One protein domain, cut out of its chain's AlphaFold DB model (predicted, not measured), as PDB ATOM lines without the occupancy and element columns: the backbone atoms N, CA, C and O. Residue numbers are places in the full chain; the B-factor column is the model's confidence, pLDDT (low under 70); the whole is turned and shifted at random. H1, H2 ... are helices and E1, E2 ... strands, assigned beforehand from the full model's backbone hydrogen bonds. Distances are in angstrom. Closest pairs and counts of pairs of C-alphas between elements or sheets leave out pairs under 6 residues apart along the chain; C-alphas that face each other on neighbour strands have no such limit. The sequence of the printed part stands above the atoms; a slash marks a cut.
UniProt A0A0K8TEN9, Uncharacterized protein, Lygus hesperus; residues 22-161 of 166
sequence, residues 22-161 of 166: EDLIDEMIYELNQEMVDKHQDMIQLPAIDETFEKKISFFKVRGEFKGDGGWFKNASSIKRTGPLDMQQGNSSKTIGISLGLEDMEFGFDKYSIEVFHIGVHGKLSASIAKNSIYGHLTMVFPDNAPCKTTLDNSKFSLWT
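What this domain is: This is residues 22 to 161 of the 166 residues of an uncharacterized protein of Lygus hesperus (UniProt A0A0K8TEN9). Two twisted antiparallel sheets are set end to end as a wide, open V, joined where E6 runs on into E7 and E8 into E9. One arm holds E4, E5, E6, E9 and E10, with the helix H1 packed along E4; the other holds E1, E2, E3, E7 and E8, and there E3, E7 and E8 bend sharply. The printed part has 140 residues, with one named helix followed by ten named strands, E1 to E10; the class is mostly strand. Both sheets are branched. The whole is loose, with a radius of gyration of the C-alphas of 20.4 A and spans of 62 by 42 by 27 A.

How they stand to each other: H1, residues 22 to 38, is on the sheet of E4, 79 to 81, E5, 86 to 89, E6, 93 to 102, E9, 131 to 141, and E10, 149 to 160. Its height over the sheet is 8.5 A; it lies over E4, along the strands, at 4 degrees to E4 on the local plane, and their closest C-alphas, Asn 33 and Ile 79, are 6.7 A apart. Every O i to N i+4 pair in H1 is within hydrogen-bond range. The other sheet has E1, 43 to 46, E2, 49 to 57, E3, 60 to 74, E7, 105 to 116, and E8, 119 to 129; H1 is not on it. E1 and E2 lie on one side of E3, with N 44 and O 73 at 2.8 A and N 53 and O 64 at 2.8 A, both within hydrogen-bond range. E7 lies on the other side, N 67 to O 113 being 2.8 A, and makes a hairpin with E8, N 114 to O 121 being 2.8 A. E3 bends by 76 degrees at residue 70, E7 by 76 at 111 and E8 by 66 at 123. E4 and E5 lie on one side of E6, with N 80 to O 101 at 2.9 A and N 88 to O 95 at 2.9 A. E9 lies on the other side, N 98 to O 136 being 2.9 A, and forms a hairpin with E10, N 135 to O 156 being 2.8 A.

Where its parts are: H1 begins at C-alpha 22, (306.314, 193.459, 251.967), and is 24.2 A long. E3 is the longest strand by residues and spans 38.0 A. E6 spans 29.4 A, E7 and E8 28.4 A each, and E9 32.8 A. E10 spans 33.7 A and ends at C-alpha 160, (292.040, 182.835, 269.340).

The domain as a whole: The C-alphas farthest apart, those of His 118 and Asp 144, are 63.0 A apart. The printed part has no cut and no long link. Mean pLDDT of the printed part is 80.8; residues 143 to 148 and 150 to 161 are under 70.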
ATOM      1  N   GLU A  22     306.667 194.709 251.307       78.69
ATOM      2  CA  GLU A  22     306.314 193.459 251.967       78.69
ATOM      3  C   GLU A  22     307.498 192.490 252.070       78.69
ATOM      4  O   GLU A  22     307.744 191.976 253.156       78.69
ATOM      5  N   ASP A  23     308.272 192.315 250.997       81.06
ATOM      6  CA  ASP A  23     309.405 191.381 250.963       81.06
ATOM      7  C   ASP A  23     310.500 191.807 251.948       81.06
ATOM      8  O   ASP A  23     311.076 190.977 252.643       81.06
ATOM      9  N   LEU A  24     310.738 193.118 252.073       81.62
ATOM     10  CA  LEU A  24     311.682 193.671 253.052       81.62
ATOM     11  C   LEU A  24     311.247 193.401 254.491       81.62
ATOM     12  O   LEU A  24     312.070 193.119 255.355       81.62
ATOM     13  N   ILE A  25     309.950 193.531 254.764       81.88
ATOM     14  CA  ILE A  25     309.400 193.276 256.094       81.88
ATOM     15  C   ILE A  25     309.479 191.787 256.414       81.88
ATOM     16  O   ILE A  25     309.854 191.428 257.527       81.88
ATOM     17  N   ASP A  26     309.164 190.933 255.444       84.44
ATOM     18  CA  ASP A  26     309.244 189.488 255.604       84.44
ATOM     19  C   ASP A  26     310.714 189.041 255.807       84.44
ATOM     20  O   ASP A  26     310.977 188.194 256.661       84.44
ATOM     21  N   GLU A  27     311.687 189.679 255.140       84.94
ATOM     22  CA  GLU A  27     313.129 189.468 255.364       84.94
ATOM     23  C   GLU A  27     313.582 189.942 256.756       84.94
ATOM     24  O   GLU A  27     314.244 189.193 257.474       84.94
ATOM     25  N   MET A  28     313.153 191.125 257.207       82.44
ATOM     26  CA  MET A  28     313.440 191.596 258.570       82.44
ATOM     27  C   MET A  28     312.869 190.659 259.642       82.44
ATOM     28  O   MET A  28     313.522 190.393 260.649       82.44
ATOM     29  N   ILE A  29     311.644 190.161 259.450       86.00
ATOM     30  CA  ILE A  29     311.026 189.188 260.362       86.00
ATOM     31  C   ILE A  29     311.832 187.887 260.366       86.00
ATOM     32  O   ILE A  29     312.061 187.311 261.431       86.00
ATOM     33  N   TYR A  30     312.281 187.432 259.195       86.06
ATOM     34  CA  TYR A  30     313.123 186.249 259.078       86.06
ATOM     35  C   TYR A  30     314.437 186.411 259.851       86.06
ATOM     36  O   TYR A  30     314.758 185.549 260.668       86.06
ATOM     37  N   GLU A  31     315.155 187.522 259.666       84.12
ATOM     38  CA  GLU A  31     316.397 187.811 260.392       84.12
ATOM     39  C   GLU A  31     316.180 187.878 261.908       84.12
ATOM     40  O   GLU A  31     316.943 187.276 262.663       84.12
ATOM     41  N   LEU A  32     315.109 188.540 262.363       83.25
ATOM     42  CA  LEU A  32     314.755 188.605 263.785       83.25
ATOM     43  C   LEU A  32     314.501 187.214 264.371       83.25
ATOM     44  O   LEU A  32     315.001 186.897 265.451       83.25
ATOM     45  N   ASN A  33     313.758 186.365 263.662       86.31
ATOM     46  CA  ASN A  33     313.512 184.995 264.101       86.31
ATOM     47  C   ASN A  33     314.814 184.183 264.171       86.31
ATOM     48  O   ASN A  33     315.016 183.467 265.151       86.31
ATOM     49  N   GLN A  34     315.704 184.308 263.176       84.06
ATOM     50  CA  GLN A  34     317.015 183.646 263.197       84.06
ATOM     51  C   GLN A  34     317.854 184.121 264.384       84.06
ATOM     52  O   GLN A  34     318.356 183.297 265.141       84.06
ATOM     53  N   GLU A  35     317.927 185.431 264.626       82.62
ATOM     54  CA  GLU A  35     318.673 185.986 265.756       82.62
ATOM     55  C   GLU A  35     318.132 185.480 267.104       82.62
ATOM     56  O   GLU A  35     318.907 185.172 268.013       82.62
ATOM     57  N   MET A  36     316.808 185.354 267.243       80.44
ATOM     58  CA  MET A  36     316.182 184.803 268.445       80.44
ATOM     59  C   MET A  36     316.499 183.317 268.640       80.44
ATOM     60  O   MET A  36     316.752 182.901 269.771       80.44
ATOM     61  N   VAL A  37     316.521 182.525 267.565       83.19
ATOM     62  CA  VAL A  37     316.927 181.110 267.616       83.19
ATOM     63  C   VAL A  37     318.410 180.986 267.973       83.19
ATOM     64  O   VAL A  37     318.755 180.252 268.899       83.19
ATOM     65  N   ASP A  38     319.275 181.748 267.304       83.38
ATOM     66  CA  ASP A  38     320.729 181.728 267.496       83.38
ATOM     67  C   ASP A  38     321.135 182.136 268.914       83.38
ATOM     68  O   ASP A  38     322.091 181.610 269.483       83.38
ATOM     69  N   LYS A  39     320.393 183.070 269.517       80.75
ATOM     70  CA  LYS A  39     320.613 183.515 270.897       80.75
ATOM     71  C   LYS A  39     319.929 182.638 271.945       80.75
ATOM     72  O   LYS A  39     320.003 182.979 273.126       80.75
ATOM     73  N   HIS A  40     319.278 181.543 271.545       74.50
ATOM     74  CA  HIS A  40     318.474 180.692 272.431       74.50
ATOM     75  C   HIS A  40     317.416 181.490 273.217       74.50
ATOM     76  O   HIS A  40     317.190 181.272 274.407       74.50
ATOM     77  N   GLN A  41     316.813 182.480 272.553       74.19
ATOM     78  CA  GLN A  41     315.722 183.317 273.064       74.19
ATOM     79  C   GLN A  41     314.356 182.866 272.525       74.19
ATOM     80  O   GLN A  41     313.367 183.591 272.623       74.19
ATOM     81  N   ASP A  42     314.298 181.661 271.963       73.88
ATOM     82  CA  ASP A  42     313.074 180.947 271.610       73.88
ATOM     83  C   ASP A  42     312.227 180.632 272.853       73.88
ATOM     84  O   ASP A  42     310.994 180.605 272.770       73.88
ATOM     85  N   MET A  43     312.889 180.475 274.009       80.75
ATOM     86  CA  MET A  43     312.269 180.395 275.326       80.75
ATOM     87  C   MET A  43     312.571 181.639 276.172       80.75
ATOM     88  O   MET A  43     313.721 181.962 276.462       80.75
ATOM     89  N   ILE A  44     311.518 182.309 276.633       85.25
ATOM     90  CA  ILE A  44     311.596 183.476 277.510       85.25
ATOM     91  C   ILE A  44     311.088 183.075 278.893       85.25
ATOM     92  O   ILE A  44     309.980 182.561 279.040       85.25
ATOM     93  N   GLN A  45     311.898 183.325 279.919       87.12
ATOM     94  CA  GLN A  45     311.471 183.156 281.306       87.12
ATOM     95  C   GLN A  45     310.582 184.332 281.710       87.12
ATOM     96  O   GLN A  45     310.982 185.493 281.592       87.12
ATOM     97  N   LEU A  46     309.377 184.027 282.182       86.25
ATOM     98  CA  LEU A  46     308.447 185.016 282.706       86.25
ATOM     99  C   LEU A  46     308.728 185.230 284.201       86.25
ATOM    100  O   LEU A  46     308.982 184.262 284.926       86.25
ATOM    101  N   PRO A  47     308.686 186.481 284.687       88.81
ATOM    102  CA  PRO A  47     308.831 186.753 286.109       88.81
ATOM    103  C   PRO A  47     307.682 186.120 286.900       88.81
ATOM    104  O   PRO A  47     306.595 185.884 286.364       88.81
ATOM    105  N   ALA A  48     307.924 185.873 288.189       88.12
ATOM    106  CA  ALA A  48     306.864 185.442 289.087       88.12
ATOM    107  C   ALA A  48     305.750 186.497 289.125       88.12
ATOM    108  O   ALA A  48     306.023 187.699 289.194       88.12
ATOM    109  N   ILE A  49     304.505 186.037 289.058       89.06
ATOM    110  CA  ILE A  49     303.314 186.878 289.141       89.06
ATOM    111  C   ILE A  49     302.700 186.664 290.516       89.06
ATOM    112  O   ILE A  49     302.475 185.523 290.908       89.06
ATOM    113  N   ASP A  50     302.409 187.749 291.219       91.56
ATOM    114  CA  ASP A  50     301.650 187.745 292.467       91.56
ATOM    115  C   ASP A  50     300.647 188.897 292.390       91.56
ATOM    116  O   ASP A  50     300.997 190.063 292.569       91.56
ATOM    117  N   GLU A  51     299.420 188.572 291.995       89.50
ATOM    118  CA  GLU A  51     298.386 189.553 291.687       89.50
ATOM    119  C   GLU A  51     297.100 189.236 292.442       89.50
ATOM    120  O   GLU A  51     296.531 188.146 292.348       89.50
ATOM    121  N   THR A  52     296.590 190.230 293.164       88.69
ATOM    122  CA  THR A  52     295.287 190.147 293.826       88.69
ATOM    123  C   THR A  52     294.236 190.827 292.960       88.69
ATOM    124  O   THR A  52     294.383 191.987 292.580       88.69
ATOM    125  N   PHE A  53     293.129 190.143 292.683       85.50
ATOM    126  CA  PHE A  53     292.018 190.694 291.914       85.50
ATOM    127  C   PHE A  53     290.751 190.827 292.765       85.50
ATOM    128  O   PHE A  53     290.348 189.924 293.498       85.50
ATOM    129  N   GLU A  54     290.068 191.967 292.631       85.94
ATOM    130  CA  GLU A  54     288.730 192.188 293.189       85.94
ATOM    131  C   GLU A  54     287.757 192.463 292.041       85.94
ATOM    132  O   GLU A  54     287.863 193.473 291.344       85.94
ATOM    133  N   LYS A  55     286.773 191.581 291.854       82.38
ATOM    134  CA  LYS A  55     285.713 191.753 290.859       82.38
ATOM    135  C   LYS A  55     284.348 191.773 291.534       82.38
ATOM    136  O   LYS A  55     283.949 190.832 292.214       82.38
ATOM    137  N   LYS A  56     283.601 192.859 291.326       80.44
ATOM    138  CA  LYS A  56     282.189 192.938 291.721       80.44
ATOM    139  C   LYS A  56     281.346 192.156 290.718       80.44
ATOM    140  O   LYS A  56     281.303 192.515 289.545       80.44
ATOM    141  N   ILE A  57     280.665 191.115 291.186       80.12
ATOM    142  CA  ILE A  57     279.662 190.378 290.418       80.12
ATOM    143  C   ILE A  57     278.312 190.660 291.079       80.12
ATOM    144  O   ILE A  57     277.992 190.115 292.135       80.12
ATOM    145  N   SER A  58     277.534 191.557 290.467       81.00
ATOM    146  CA  SER A  58     276.259 192.044 291.009       81.00
ATOM    147  C   SER A  58     276.415 192.610 292.438       81.00
ATOM    148  O   SER A  58     277.108 193.615 292.612       81.00
ATOM    149  N   PHE A  59     275.815 191.975 293.452       77.00
ATOM    150  CA  PHE A  59     275.860 192.385 294.864       77.00
ATOM    151  C   PHE A  59     277.042 191.810 295.664       77.00
ATOM    152  O   PHE A  59     277.276 192.240 296.793       77.00
ATOM    153  N   PHE A  60     277.807 190.870 295.100       76.12
ATOM    154  CA  PHE A  60     278.911 190.204 295.793       76.12
ATOM    155  C   PHE A  60     280.268 190.665 295.247       76.12
ATOM    156  O   PHE A  60     280.474 190.804 294.039       76.12
ATOM    157  N   LYS A  61     281.219 190.918 296.152       81.44
ATOM    158  CA  LYS A  61     282.614 191.231 295.815       81.44
ATOM    159  C   LYS A  61     283.434 189.954 295.850       81.44
ATOM    160  O   LYS A  61     283.739 189.478 296.937       81.44
ATOM    161  N   VAL A  62     283.803 189.431 294.688       83.31
ATOM    162  CA  VAL A  62     284.723 188.298 294.590       83.31
ATOM    163  C   VAL A  62     286.144 188.822 294.704       83.31
ATOM    164  O   VAL A  62     286.576 189.617 293.872       83.31
ATOM    165  N   ARG A  63     286.851 188.398 295.751       86.31
ATOM    166  CA  ARG A  63     288.287 188.631 295.913       86.31
ATOM    167  C   ARG A  63     289.019 187.326 295.693       86.31
ATOM    168  O   ARG A  63     288.618 186.302 296.253       86.31
ATOM    169  N   GLY A  64     290.072 187.393 294.901       87.69
ATOM    170  CA  GLY A  64     290.979 186.283 294.727       87.69
ATOM    171  C   GLY A  64     292.408 186.736 294.514       87.69
ATOM    172  O   GLY A  64     292.685 187.920 294.332       87.69
ATOM    173  N   GLU A  65     293.298 185.767 294.555       91.12
ATOM    174  CA  GLU A  65     294.734 185.928 294.428       91.12
ATOM    175  C   GLU A  65     295.234 184.920 293.400       91.12
ATOM    176  O   GLU A  65     294.793 183.769 293.390       91.12
ATOM    177  N   PHE A  66     296.109 185.369 292.507       90.12
ATOM    178  CA  PHE A  66     296.813 184.530 291.553       90.12
ATOM    179  C   PHE A  66     298.309 184.654 291.810       90.12
ATOM    180  O   PHE A  66     298.876 185.740 291.700       90.12
ATOM    181  N   LYS A  67     298.941 183.517 292.083       92.38
ATOM    182  CA  LYS A  67     300.390 183.375 292.155       92.38
ATOM    183  C   LYS A  67     300.867 182.434 291.067       92.38
ATOM    184  O   LYS A  67     300.293 181.361 290.897       92.38
ATOM    185  N   GLY A  68     301.913 182.817 290.351       91.00
ATOM    186  CA  GLY A  68     302.546 182.010 289.316       91.00
ATOM    187  C   GLY A  68     304.062 182.077 289.439       91.00
ATOM    188  O   GLY A  68     304.630 183.155 289.321       91.00
ATOM    189  N   ASP A  69     304.712 180.930 289.620       93.81
ATOM    190  CA  ASP A  69     306.164 180.778 289.705       93.81
ATOM    191  C   ASP A  69     306.688 179.854 288.602       93.81
ATOM    192  O   ASP A  69     306.005 178.919 288.167       93.81
ATOM    193  N   GLY A  70     307.936 180.083 288.181       91.75
ATOM    194  CA  GLY A  70     308.558 179.320 287.094       91.75
ATOM    195  C   GLY A  70     307.805 179.515 285.782       91.75
ATOM    196  O   GLY A  70     307.430 178.548 285.120       91.75
ATOM    197  N   GLY A  71     307.485 180.774 285.477       89.69
ATOM    198  CA  GLY A  71     306.776 181.128 284.265       89.69
ATOM    199  C   GLY A  71     307.679 180.984 283.046       89.69
ATOM    200  O   GLY A  71     308.824 181.419 283.069       89.69
ATOM    201  N   TRP A  72     307.164 180.408 281.970       90.56
ATOM    202  CA  TRP A  72     307.899 180.221 280.726       90.56
ATOM    203  C   TRP A  72     307.028 180.581 279.531       90.56
ATOM    204  O   TRP A  72     305.807 180.435 279.550       90.56
ATOM    205  N   PHE A  73     307.681 181.034 278.473       88.19
ATOM    206  CA  PHE A  73     307.097 181.343 277.180       88.19
ATOM    207  C   PHE A  73     307.973 180.703 276.107       88.19
ATOM    208  O   PHE A  73     309.189 180.845 276.166       88.19
ATOM    209  N   LYS A  74     307.391 179.984 275.152       87.19
ATOM    210  CA  LYS A  74     308.101 179.261 274.091       87.19
ATOM    211  C   LYS A  74     307.666 179.734 272.711       87.19
ATOM    212  O   LYS A  74     306.589 180.307 272.549       87.19
ATOM    213  N   ASN A  75     308.503 179.418 271.724       83.25
ATOM    214  CA  ASN A  75     308.299 179.700 270.304       83.25
ATOM    215  C   ASN A  75     308.168 181.200 270.010       83.25
ATOM    216  O   ASN A  75     307.438 181.609 269.106       83.25
ATOM    217  N   ALA A  76     308.909 182.027 270.756       76.38
ATOM    218  CA  ALA A  76     308.954 183.472 270.540       76.38
ATOM    219  C   ALA A  76     309.514 183.858 269.162       76.38
ATOM    220  O   ALA A  76     309.162 184.906 268.636       76.38
ATOM    221  N   SER A  77     310.330 182.988 268.567       79.69
ATOM    222  CA  SER A  77     310.956 183.131 267.249       79.69
ATOM    223  C   SER A  77     310.087 182.640 266.079       79.69
ATOM    224  O   SER A  77     310.603 182.340 265.006       79.69
ATOM    225  N   SER A  78     308.773 182.504 266.277       84.12
ATOM    226  CA  SER A  78     307.820 182.092 265.233       84.12
ATOM    227  C   SER A  78     307.014 183.269 264.677       84.12
ATOM    228  O   SER A  78     305.879 183.101 264.226       84.12
ATOM    229  N   ILE A  79     307.573 184.483 264.749       86.94
ATOM    230  CA  ILE A  79     306.879 185.693 264.312       86.94
ATOM    231  C   ILE A  79     306.672 185.610 262.804       86.94
ATOM    232  O   ILE A  79     307.608 185.354 262.051       86.94
ATOM    233  N   LYS A  80     305.449 185.850 262.345       87.75
ATOM    234  CA  LYS A  80     305.121 185.912 260.922       87.75
ATOM    235  C   LYS A  80     304.069 186.959 260.643       87.75
ATOM    236  O   LYS A  80     303.257 187.292 261.504       87.75
ATOM    237  N   ARG A  81     304.044 187.452 259.414       86.94
ATOM    238  CA  ARG A  81     302.983 188.334 258.947       86.94
ATOM    239  C   ARG A  81     301.675 187.546 258.782       86.94
ATOM    240  O   ARG A  81     301.659 186.464 258.204       86.94
ATOM    241  N   THR A  82     300.573 188.072 259.315       85.44
ATOM    242  CA  THR A  82     299.234 187.440 259.280       85.44
ATOM    243  C   THR A  82     298.267 188.119 258.309       85.44
ATOM    244  O   THR A  82     297.132 187.667 258.155       85.44
ATOM    245  N   GLY A  83     298.696 189.191 257.638       82.31
ATOM    246  CA  GLY A  83     297.884 189.932 256.677       82.31
ATOM    247  C   GLY A  83     298.706 190.879 255.792       82.31
ATOM    248  O   GLY A  83     299.902 191.057 256.024       82.31
ATOM    249  N   PRO A  84     298.081 191.487 254.771       80.69
ATOM    250  CA  PRO A  84     298.762 192.407 253.866       80.69
ATOM    251  C   PRO A  84     299.287 193.638 254.606       80.69
ATOM    252  O   PRO A  84     298.767 194.018 255.660       80.69
ATOM    253  N   LEU A  85     300.316 194.260 254.037       82.44
ATOM    254  CA  LEU A  85     300.814 195.538 254.519       82.44
ATOM    255  C   LEU A  85     299.868 196.662 254.075       82.44
ATOM    256  O   LEU A  85     299.526 196.766 252.900       82.44
ATOM    257  N   ASP A  86     299.469 197.529 255.002       82.19
ATOM    258  CA  ASP A  86     298.753 198.764 254.677       82.19
ATOM    259  C   ASP A  86     299.756 199.918 254.666       82.19
ATOM    260  O   ASP A  86     300.323 200.261 255.700       82.19
ATOM    261  N   MET A  87     300.020 200.503 253.502       79.19
ATOM    262  CA  MET A  87     300.905 201.659 253.384       79.19
ATOM    263  C   MET A  87     300.134 202.854 252.863       79.19
ATOM    264  O   MET A  87     299.632 202.845 251.739       79.19
ATOM    265  N   GLN A  88     300.127 203.927 253.646       79.50
ATOM    266  CA  GLN A  88     299.544 205.197 253.236       79.50
ATOM    267  C   GLN A  88     300.629 206.263 253.234       79.50
ATOM    268  O   GLN A  88     301.328 206.477 254.226       79.50
ATOM    269  N   GLN A  89     300.785 206.938 252.100       77.06
ATOM    270  CA  GLN A  89     301.720 208.045 251.967       77.06
ATOM    271  C   GLN A  89     300.952 209.365 251.939       77.06
ATOM    272  O   GLN A  89     300.199 209.643 251.009       77.06
ATOM    273  N   GLY A  90     301.146 210.169 252.981       74.06
ATOM    274  CA  GLY A  90     300.721 211.561 253.037       74.06
ATOM    275  C   GLY A  90     301.808 212.508 252.524       74.06
ATOM    276  O   GLY A  90     302.930 212.104 252.221       74.06
ATOM    277  N   ASN A  91     301.483 213.801 252.473       73.88
ATOM    278  CA  ASN A  91     302.396 214.842 251.981       73.88
ATOM    279  C   ASN A  91     303.671 214.986 252.834       73.88
ATOM    280  O   ASN A  91     304.726 215.306 252.303       73.88
ATOM    281  N   SER A  92     303.579 214.741 254.144       76.81
ATOM    282  CA  SER A  92     304.698 214.815 255.100       76.81
ATOM    283  C   SER A  92     304.675 213.676 256.126       76.81
ATOM    284  O   SER A  92     305.353 213.728 257.154       76.81
ATOM    285  N   SER A  93     303.891 212.631 255.858       74.31
ATOM    286  CA  SER A  93     303.773 211.457 256.719       74.31
ATOM    287  C   SER A  93     303.769 210.168 255.904       74.31
ATOM    288  O   SER A  93     303.281 210.126 254.777       74.31
ATOM    289  N   LYS A  94     304.314 209.099 256.478       77.44
ATOM    290  CA  LYS A  94     304.162 207.730 255.985       77.44
ATOM    291  C   LYS A  94     303.559 206.886 257.088       77.44
ATOM    292  O   LYS A  94     304.066 206.889 258.203       77.44
ATOM    293  N   THR A  95     302.513 206.158 256.758       79.12
ATOM    294  CA  THR A  95     301.807 205.288 257.685       79.12
ATOM    295  C   THR A  95     301.938 203.851 257.213       79.12
ATOM    296  O   THR A  95     301.792 203.575 256.023       79.12
ATOM    297  N   ILE A  96     302.255 202.959 258.148       80.31
ATOM    298  CA  ILE A  96     302.478 201.534 257.930       80.31
ATOM    299  C   ILE A  96     301.605 200.763 258.923       80.31
ATOM    300  O   ILE A  96     301.814 200.828 260.135       80.31
ATOM    301  N   GLY A  97     300.626 200.033 258.405       82.25
ATOM    302  CA  GLY A  97     299.834 199.045 259.118       82.25
ATOM    303  C   GLY A  97     300.371 197.644 258.848       82.25
ATOM    304  O   GLY A  97     300.455 197.219 257.698       82.25
ATOM    305  N   ILE A  98     300.713 196.911 259.904       83.62
ATOM    306  CA  ILE A  98     301.235 195.545 259.820       83.62
ATOM    307  C   ILE A  98     300.471 194.625 260.770       83.62
ATOM    308  O   ILE A  98     300.183 194.989 261.911       83.62
ATOM    309  N   SER A  99     300.143 193.422 260.297       85.50
ATOM    310  CA  SER A  99     299.581 192.353 261.129       85.50
ATOM    311  C   SER A  99     300.625 191.262 261.330       85.50
ATOM    312  O   SER A  99     301.088 190.679 260.352       85.50
ATOM    313  N   LEU A 100     300.995 190.992 262.578       84.69
ATOM    314  CA  LEU A 100     301.982 189.985 262.973       84.69
ATOM    315  C   LEU A 100     301.334 188.929 263.868       84.69
ATOM    316  O   LEU A 100     300.471 189.253 264.669       84.69
ATOM    317  N   GLY A 101     301.768 187.682 263.797       85.88
ATOM    318  CA  GLY A 101     301.319 186.592 264.662       85.88
ATOM    319  C   GLY A 101     302.476 185.677 265.025       85.88
ATOM    320  O   GLY A 101     303.569 185.821 264.488       85.88
ATOM    321  N   LEU A 102     302.225 184.750 265.943       86.25
ATOM    322  CA  LEU A 102     303.131 183.661 266.295       86.25
ATOM    323  C   LEU A 102     302.463 182.361 265.831       86.25
ATOM    324  O   LEU A 102     301.238 182.253 265.844       86.25
ATOM    325  N   GLU A 103     303.232 181.400 265.337       78.69
ATOM    326  CA  GLU A 103     302.640 180.177 264.780       78.69
ATOM    327  C   GLU A 103     302.173 179.213 265.875       78.69
ATOM    328  O   GLU A 103     301.065 178.697 265.790       78.69
ATOM    329  N   ASP A 104     302.961 179.070 266.943       74.69
ATOM    330  CA  ASP A 104     302.707 178.110 268.020       74.69
ATOM    331  C   ASP A 104     303.081 178.709 269.380       74.69
ATOM    332  O   ASP A 104     303.981 178.238 270.075       74.69
ATOM    333  N   MET A 105     302.419 179.800 269.763       82.50
ATOM    334  CA  MET A 105     302.697 180.468 271.034       82.50
ATOM    335  C   MET A 105     302.308 179.558 272.204       82.50
ATOM    336  O   MET A 105     301.131 179.263 272.408       82.50
ATOM    337  N   GLU A 106     303.279 179.177 273.028       88.12
ATOM    338  CA  GLU A 106     303.030 178.436 274.263       88.12
ATOM    339  C   GLU A 106     303.541 179.217 275.464       88.12
ATOM    340  O   GLU A 106     304.630 179.788 275.441       88.12
ATOM    341  N   PHE A 107     302.774 179.208 276.547       89.69
ATOM    342  CA  PHE A 107     303.228 179.754 277.815       89.69
ATOM    343  C   PHE A 107     302.656 178.964 278.983       89.69
ATOM    344  O   PHE A 107     301.651 178.259 278.865       89.69
ATOM    345  N   GLY A 108     303.288 179.085 280.139       90.19
ATOM    346  CA  GLY A 108     302.847 178.380 281.328       90.19
ATOM    347  C   GLY A 108     303.557 178.834 282.586       90.19
ATOM    348  O   GLY A 108     304.471 179.649 282.538       90.19
ATOM    349  N   PHE A 109     303.111 178.277 283.707       91.44
ATOM    350  CA  PHE A 109     303.741 178.396 285.017       91.44
ATOM    351  C   PHE A 109     303.908 176.998 285.606       91.44
ATOM    352  O   PHE A 109     302.940 176.231 285.697       91.44
ATOM    353  N   ASP A 110     305.129 176.675 286.030       91.69
ATOM    354  CA  ASP A 110     305.446 175.402 286.685       91.69
ATOM    355  C   ASP A 110     304.732 175.229 288.026       91.69
ATOM    356  O   ASP A 110     304.496 174.101 288.473       91.69
ATOM    357  N   LYS A 111     304.406 176.341 288.683       91.31
ATOM    358  CA  LYS A 111     303.556 176.368 289.866       91.31
ATOM    359  C   LYS A 111     302.603 177.538 289.737       91.31
ATOM    360  O   LYS A 111     303.044 178.673 289.611       91.31
ATOM    361  N   TYR A 112     301.310 177.268 289.808       91.69
ATOM    362  CA  TYR A 112     300.310 178.301 290.023       91.69
ATOM    363  C   TYR A 112     299.538 178.026 291.310       91.69
ATOM    364  O   TYR A 112     299.369 176.869 291.702       91.69
ATOM    365  N   SER A 113     299.055 179.089 291.943       90.62
ATOM    366  CA  SER A 113     298.070 179.053 293.017       90.62
ATOM    367  C   SER A 113     296.993 180.086 292.716       90.62
ATOM    368  O   SER A 113     297.301 181.244 292.444       90.62
ATOM    369  N   ILE A 114     295.735 179.662 292.737       90.25
ATOM    370  CA  ILE A 114     294.578 180.551 292.685       90.25
ATOM    371  C   ILE A 114     293.823 180.384 293.987       90.25
ATOM    372  O   ILE A 114     293.323 179.295 294.267       90.25
ATOM    373  N   GLU A 115     293.687 181.462 294.746       90.50
ATOM    374  CA  GLU A 115     292.890 181.484 295.966       90.50
ATOM    375  C   GLU A 115     291.678 182.383 295.776       90.50
ATOM    376  O   GLU A 115     291.806 183.544 295.408       90.50
ATOM    377  N   VAL A 116     290.478 181.861 296.024       87.62
ATOM    378  CA  VAL A 116     289.229 182.630 295.969       87.62
ATOM    379  C   VAL A 116     288.379 182.245 297.170       87.62
ATOM    380  O   VAL A 116     288.078 181.071 297.359       87.62
ATOM    381  N   PHE A 117     287.984 183.221 297.995       79.25
ATOM    382  CA  PHE A 117     287.146 182.993 299.188       79.25
ATOM    383  C   PHE A 117     287.579 181.781 300.049       79.25
ATOM    384  O   PHE A 117     286.746 180.981 300.464       79.25
ATOM    385  N   HIS A 118     288.886 181.658 300.314       75.81
ATOM    386  CA  HIS A 118     289.507 180.595 301.132       75.81
ATOM    387  C   HIS A 118     289.552 179.202 300.481       75.81
ATOM    388  O   HIS A 118     289.973 178.240 301.121       75.81
ATOM    389  N   ILE A 119     289.162 179.085 299.212       83.81
ATOM    390  CA  ILE A 119     289.369 177.884 298.405       83.81
ATOM    391  C   ILE A 119     290.581 178.139 297.510       83.81
ATOM    392  O   ILE A 119     290.550 179.026 296.658       83.81
ATOM    393  N   GLY A 120     291.646 177.371 297.739       84.75
ATOM    394  CA  GLY A 120     292.889 177.430 296.978       84.75
ATOM    395  C   GLY A 120     293.032 176.232 296.046       84.75
ATOM    396  O   GLY A 120     292.935 175.087 296.488       84.75
ATOM    397  N   VAL A 121     293.294 176.486 294.766       90.06
ATOM    398  CA  VAL A 121     293.698 175.464 293.796       90.06
ATOM    399  C   VAL A 121     295.136 175.734 293.402       90.06
ATOM    400  O   VAL A 121     295.482 176.857 293.051       90.06
ATOM    401  N   HIS A 122     295.963 174.696 293.427       92.31
ATOM    402  CA  HIS A 122     297.354 174.767 293.011       92.31
ATOM    403  C   HIS A 122     297.652 173.699 291.966       92.31
ATOM    404  O   HIS A 122     297.033 172.634 291.951       92.31
ATOM    405  N   GLY A 123     298.618 173.970 291.097       89.56
ATOM    406  CA  GLY A 123     298.999 173.020 290.064       89.56
ATOM    407  C   GLY A 123     299.993 173.590 289.070       89.56
ATOM    408  O   GLY A 123     300.755 174.503 289.378       89.56
ATOM    409  N   LYS A 124     299.963 173.030 287.861       91.44
ATOM    410  CA  LYS A 124     300.715 173.498 286.696       91.44
ATOM    411  C   LYS A 124     299.755 174.118 285.700       91.44
ATOM    412  O   LYS A 124     298.706 173.538 285.432       91.44
ATOM    413  N   LEU A 125     300.124 175.272 285.159       87.31
ATOM    414  CA  LEU A 125     299.359 175.935 284.114       87.31
ATOM    415  C   LEU A 125     300.161 175.867 282.822       87.31
ATOM    416  O   LEU A 125     301.332 176.233 282.804       87.31
ATOM    417  N   SER A 126     299.530 175.432 281.740       88.81
ATOM    418  CA  SER A 126     300.090 175.541 280.398       88.81
ATOM    419  C   SER A 126     298.970 175.879 279.427       88.81
ATOM    420  O   SER A 126     297.878 175.316 279.506       88.81
ATOM    421  N   ALA A 127     299.239 176.831 278.548       84.75
ATOM    422  CA  ALA A 127     298.345 177.265 277.497       84.75
ATOM    423  C   ALA A 127     299.109 177.284 276.174       84.75
ATOM    424  O   ALA A 127     300.238 177.772 276.097       84.75
ATOM    425  N   SER A 128     298.462 176.768 275.135       85.19
ATOM    426  CA  SER A 128     298.941 176.826 273.758       85.19
ATOM    427  C   SER A 128     297.944 177.627 272.927       85.19
ATOM    428  O   SER A 128     296.727 177.444 273.033       85.19
ATOM    429  N   ILE A 129     298.465 178.556 272.137       80.94
ATOM    430  CA  ILE A 129     297.711 179.438 271.259       80.94
ATOM    431  C   ILE A 129     298.223 179.216 269.839       80.94
ATOM    432  O   ILE A 129     299.268 179.731 269.458       80.94
ATOM    433  N   ALA A 130     297.434 178.494 269.046       76.75
ATOM    434  CA  ALA A 130     297.746 178.210 267.643       76.75
ATOM    435  C   ALA A 130     297.443 179.385 266.694       76.75
ATOM    436  O   ALA A 130     297.829 179.380 265.530       76.75
ATOM    437  N   LYS A 131     296.642 180.366 267.138       78.50
ATOM    438  CA  LYS A 131     296.249 181.518 266.316       78.50
ATOM    439  C   LYS A 131     296.212 182.796 267.144       78.50
ATOM    440  O   LYS A 131     295.284 183.031 267.920       78.50
ATOM    441  N   ASN A 132     297.180 183.669 266.915       80.06
ATOM    442  CA  ASN A 132     297.209 185.032 267.437       80.06
ATOM    443  C   ASN A 132     297.531 186.029 266.321       80.06
ATOM    444  O   ASN A 132     298.182 185.700 265.333       80.06
ATOM    445  N   SER A 133     297.063 187.261 266.489       81.25
ATOM    446  CA  SER A 133     297.399 188.360 265.589       81.25
ATOM    447  C   SER A 133     297.469 189.676 266.354       81.25
ATOM    448  O   SER A 133     296.553 190.035 267.096       81.25
ATOM    449  N   ILE A 134     298.550 190.407 266.137       81.44
ATOM    450  CA  ILE A 134     298.850 191.746 266.619       81.44
ATOM    451  C   ILE A 134     298.790 192.666 265.410       81.44
ATOM    452  O   ILE A 134     299.564 192.504 264.473       81.44
ATOM    453  N   TYR A 135     297.880 193.628 265.419       80.56
ATOM    454  CA  TYR A 135     297.858 194.692 264.426       80.56
ATOM    455  C   TYR A 135     298.546 195.927 265.000       80.56
ATOM    456  O   TYR A 135     298.108 196.450 266.029       80.56
ATOM    457  N   GLY A 136     299.613 196.376 264.347       77.56
ATOM    458  CA  GLY A 136     300.315 197.617 264.653       77.56
ATOM    459  C   GLY A 136     300.091 198.644 263.549       77.56
ATOM    460  O   GLY A 136     300.213 198.319 262.372       77.56
ATOM    461  N   HIS A 137     299.784 199.880 263.932       78.69
ATOM    462  CA  HIS A 137     299.646 201.012 263.019       78.69
ATOM    463  C   HIS A 137     300.650 202.099 263.405       78.69
ATOM    464  O   HIS A 137     300.489 202.765 264.433       78.69
ATOM    465  N   LEU A 138     301.708 202.245 262.608       75.19
ATOM    466  CA  LEU A 138     302.787 203.199 262.831       75.19
ATOM    467  C   LEU A 138     302.661 204.361 261.851       75.19
ATOM    468  O   LEU A 138     302.609 204.139 260.646       75.19
ATOM    469  N   THR A 139     302.704 205.592 262.349       73.19
ATOM    470  CA  THR A 139     302.807 206.795 261.518       73.19
ATOM    471  C   THR A 139     304.137 207.484 261.773       73.19
ATOM    472  O   THR A 139     304.502 207.817 262.896       73.19
ATOM    473  N   MET A 140     304.887 207.714 260.705       72.88
ATOM    474  CA  MET A 140     306.135 208.461 260.700       72.88
ATOM    475  C   MET A 140     305.875 209.820 260.066       72.88
ATOM    476  O   MET A 140     305.409 209.893 258.932       72.88
ATOM    477  N   VAL A 141     306.174 210.900 260.779       75.56
ATOM    478  CA  VAL A 141     306.067 212.271 260.271       75.56
ATOM    479  C   VAL A 141     307.471 212.797 259.981       75.56
ATOM    480  O   VAL A 141     308.354 212.731 260.842       75.56
ATOM    481  N   PHE A 142     307.664 213.331 258.775       70.38
ATOM    482  CA  PHE A 142     308.914 213.919 258.289       70.38
ATOM    483  C   PHE A 142     308.744 215.438 258.153       70.38
ATOM    484  O   PHE A 142     308.371 215.924 257.087       70.38
ATOM    485  N   PRO A 143     308.942 216.206 259.234       68.00
ATOM    486  CA  PRO A 143     308.922 217.662 259.159       68.00
ATOM    487  C   PRO A 143     310.200 218.200 258.493       68.00
ATOM    488  O   PRO A 143     311.297 217.760 258.827       68.00
ATOM    489  N   ASP A 144     310.071 219.209 257.625       68.12
ATOM    490  CA  ASP A 144     311.170 219.766 256.806       68.12
ATOM    491  C   ASP A 144     312.380 220.298 257.606       68.12
ATOM    492  O   ASP A 144     313.458 220.471 257.048       68.12
ATOM    493  N   ASN A 145     312.222 220.561 258.911       64.25
ATOM    494  CA  ASN A 145     313.254 221.136 259.786       64.25
ATOM    495  C   ASN A 145     313.274 220.526 261.204       64.25
ATOM    496  O   ASN A 145     313.670 221.188 262.164       64.25
ATOM    497  N   ALA A 146     312.816 219.284 261.381       65.56
ATOM    498  CA  ALA A 146     312.822 218.625 262.689       65.56
ATOM    499  C   ALA A 146     313.138 217.121 262.572       65.56
ATOM    500  O   ALA A 146     312.994 216.542 261.496       65.56
ATOM    501  N   PRO A 147     313.598 216.470 263.660       65.25
ATOM    502  CA  PRO A 147     313.841 215.032 263.654       65.25
ATOM    503  C   PRO A 147     312.554 214.262 263.333       65.25
ATOM    504  O   PRO A 147     311.461 214.662 263.743       65.25
ATOM    505  N   CYS A 148     312.696 213.147 262.610       59.03
ATOM    506  CA  CYS A 148     311.585 212.261 262.273       59.03
ATOM    507  C   CYS A 148     310.842 211.844 263.548       59.03
ATOM    508  O   CYS A 148     311.440 211.305 264.484       59.03
ATOM    509  N   LYS A 149     309.534 212.103 263.586       70.75
ATOM    510  CA  LYS A 149     308.686 211.721 264.713       70.75
ATOM    511  C   LYS A 149     307.913 210.469 264.332       70.75
ATOM    512  O   LYS A 149     307.048 210.522 263.464       70.75
ATOM    513  N   THR A 150     308.217 209.362 265.000       64.62
ATOM    514  CA  THR A 150     307.473 208.106 264.855       64.62
ATOM    515  C   THR A 150     306.436 208.015 265.968       64.62
ATOM    516  O   THR A 150     306.782 208.128 267.144       64.62
ATOM    517  N   THR A 151     305.168 207.838 265.612       68.88
ATOM    518  CA  THR A 151     304.069 207.582 266.543       68.88
ATOM    519  C   THR A 151     303.477 206.203 266.280       68.88
ATOM    520  O   THR A 151     303.275 205.798 265.138       68.88
ATOM    521  N   LEU A 152     303.222 205.460 267.356       63.62
ATOM    522  CA  LEU A 152     302.395 204.262 267.315       63.62
ATOM    523  C   LEU A 152     300.959 204.707 267.592       63.62
ATOM    524  O   LEU A 152     300.646 205.095 268.718       63.62
ATOM    525  N   ASP A 153     300.109 204.702 266.571       69.69
ATOM    526  CA  ASP A 153     298.768 205.284 266.688       69.69
ATOM    527  C   ASP A 153     297.769 204.286 267.277       69.69
ATOM    528  O   ASP A 153     296.839 204.665 267.989       69.69
ATOM    529  N   ASN A 154     297.942 202.999 266.966       57.88
ATOM    530  CA  ASN A 154     297.074 201.945 267.468       57.88
ATOM    531  C   ASN A 154     297.807 200.602 267.519       57.88
ATOM    532  O   ASN A 154     298.525 200.237 266.586       57.88
ATOM    533  N   SER A 155     297.574 199.849 268.591       52.53
ATOM    534  CA  SER A 155     297.992 198.457 268.722       52.53
ATOM    535  C   SER A 155     296.797 197.626 269.173       52.53
ATOM    536  O   SER A 155     296.270 197.842 270.267       52.53
ATOM    537  N   LYS A 156     296.364 196.668 268.350       69.25
ATOM    538  CA  LYS A 156     295.302 195.719 268.708       69.25
ATOM    539  C   LYS A 156     295.885 194.323 268.814       69.25
ATOM    540  O   LYS A 156     296.485 193.833 267.865       69.25
ATOM    541  N   PHE A 157     295.669 193.678 269.952       65.88
ATOM    542  CA  PHE A 157     296.075 192.299 270.181       65.88
ATOM    543  C   PHE A 157     294.845 191.390 270.150       65.88
ATOM    544  O   PHE A 157     293.858 191.661 270.833       65.88
ATOM    545  N   SER A 158     294.887 190.334 269.341       69.00
ATOM    546  CA  SER A 158     293.817 189.342 269.221       69.00
ATOM    547  C   SER A 158     294.372 187.937 269.442       69.00
ATOM    548  O   SER A 158     295.357 187.537 268.820       69.00
ATOM    549  N   LEU A 159     293.735 187.197 270.348       59.19
ATOM    550  CA  LEU A 159     294.048 185.806 270.656       59.19
ATOM    551  C   LEU A 159     292.834 184.942 270.325       59.19
ATOM    552  O   LEU A 159     291.731 185.230 270.790       59.19
ATOM    553  N   TRP A 160     293.045 183.865 269.573       53.12
ATOM    554  CA  TRP A 160     292.040 182.835 269.340       53.12
ATOM    555  C   TRP A 160     292.477 181.572 270.077       53.12
ATOM    556  O   TRP A 160     293.282 180.786 269.582       53.12
ATOM    557  N   THR A 161     291.977 181.388 271.297       44.88
ATOM    558  CA  THR A 161     292.268 180.190 272.088       44.88
ATOM    559  C   THR A 161     291.293 179.073 271.721       44.88
ATOM    560  O   THR A 161     290.089 179.206 271.943       44.88
TER     561      THR A 161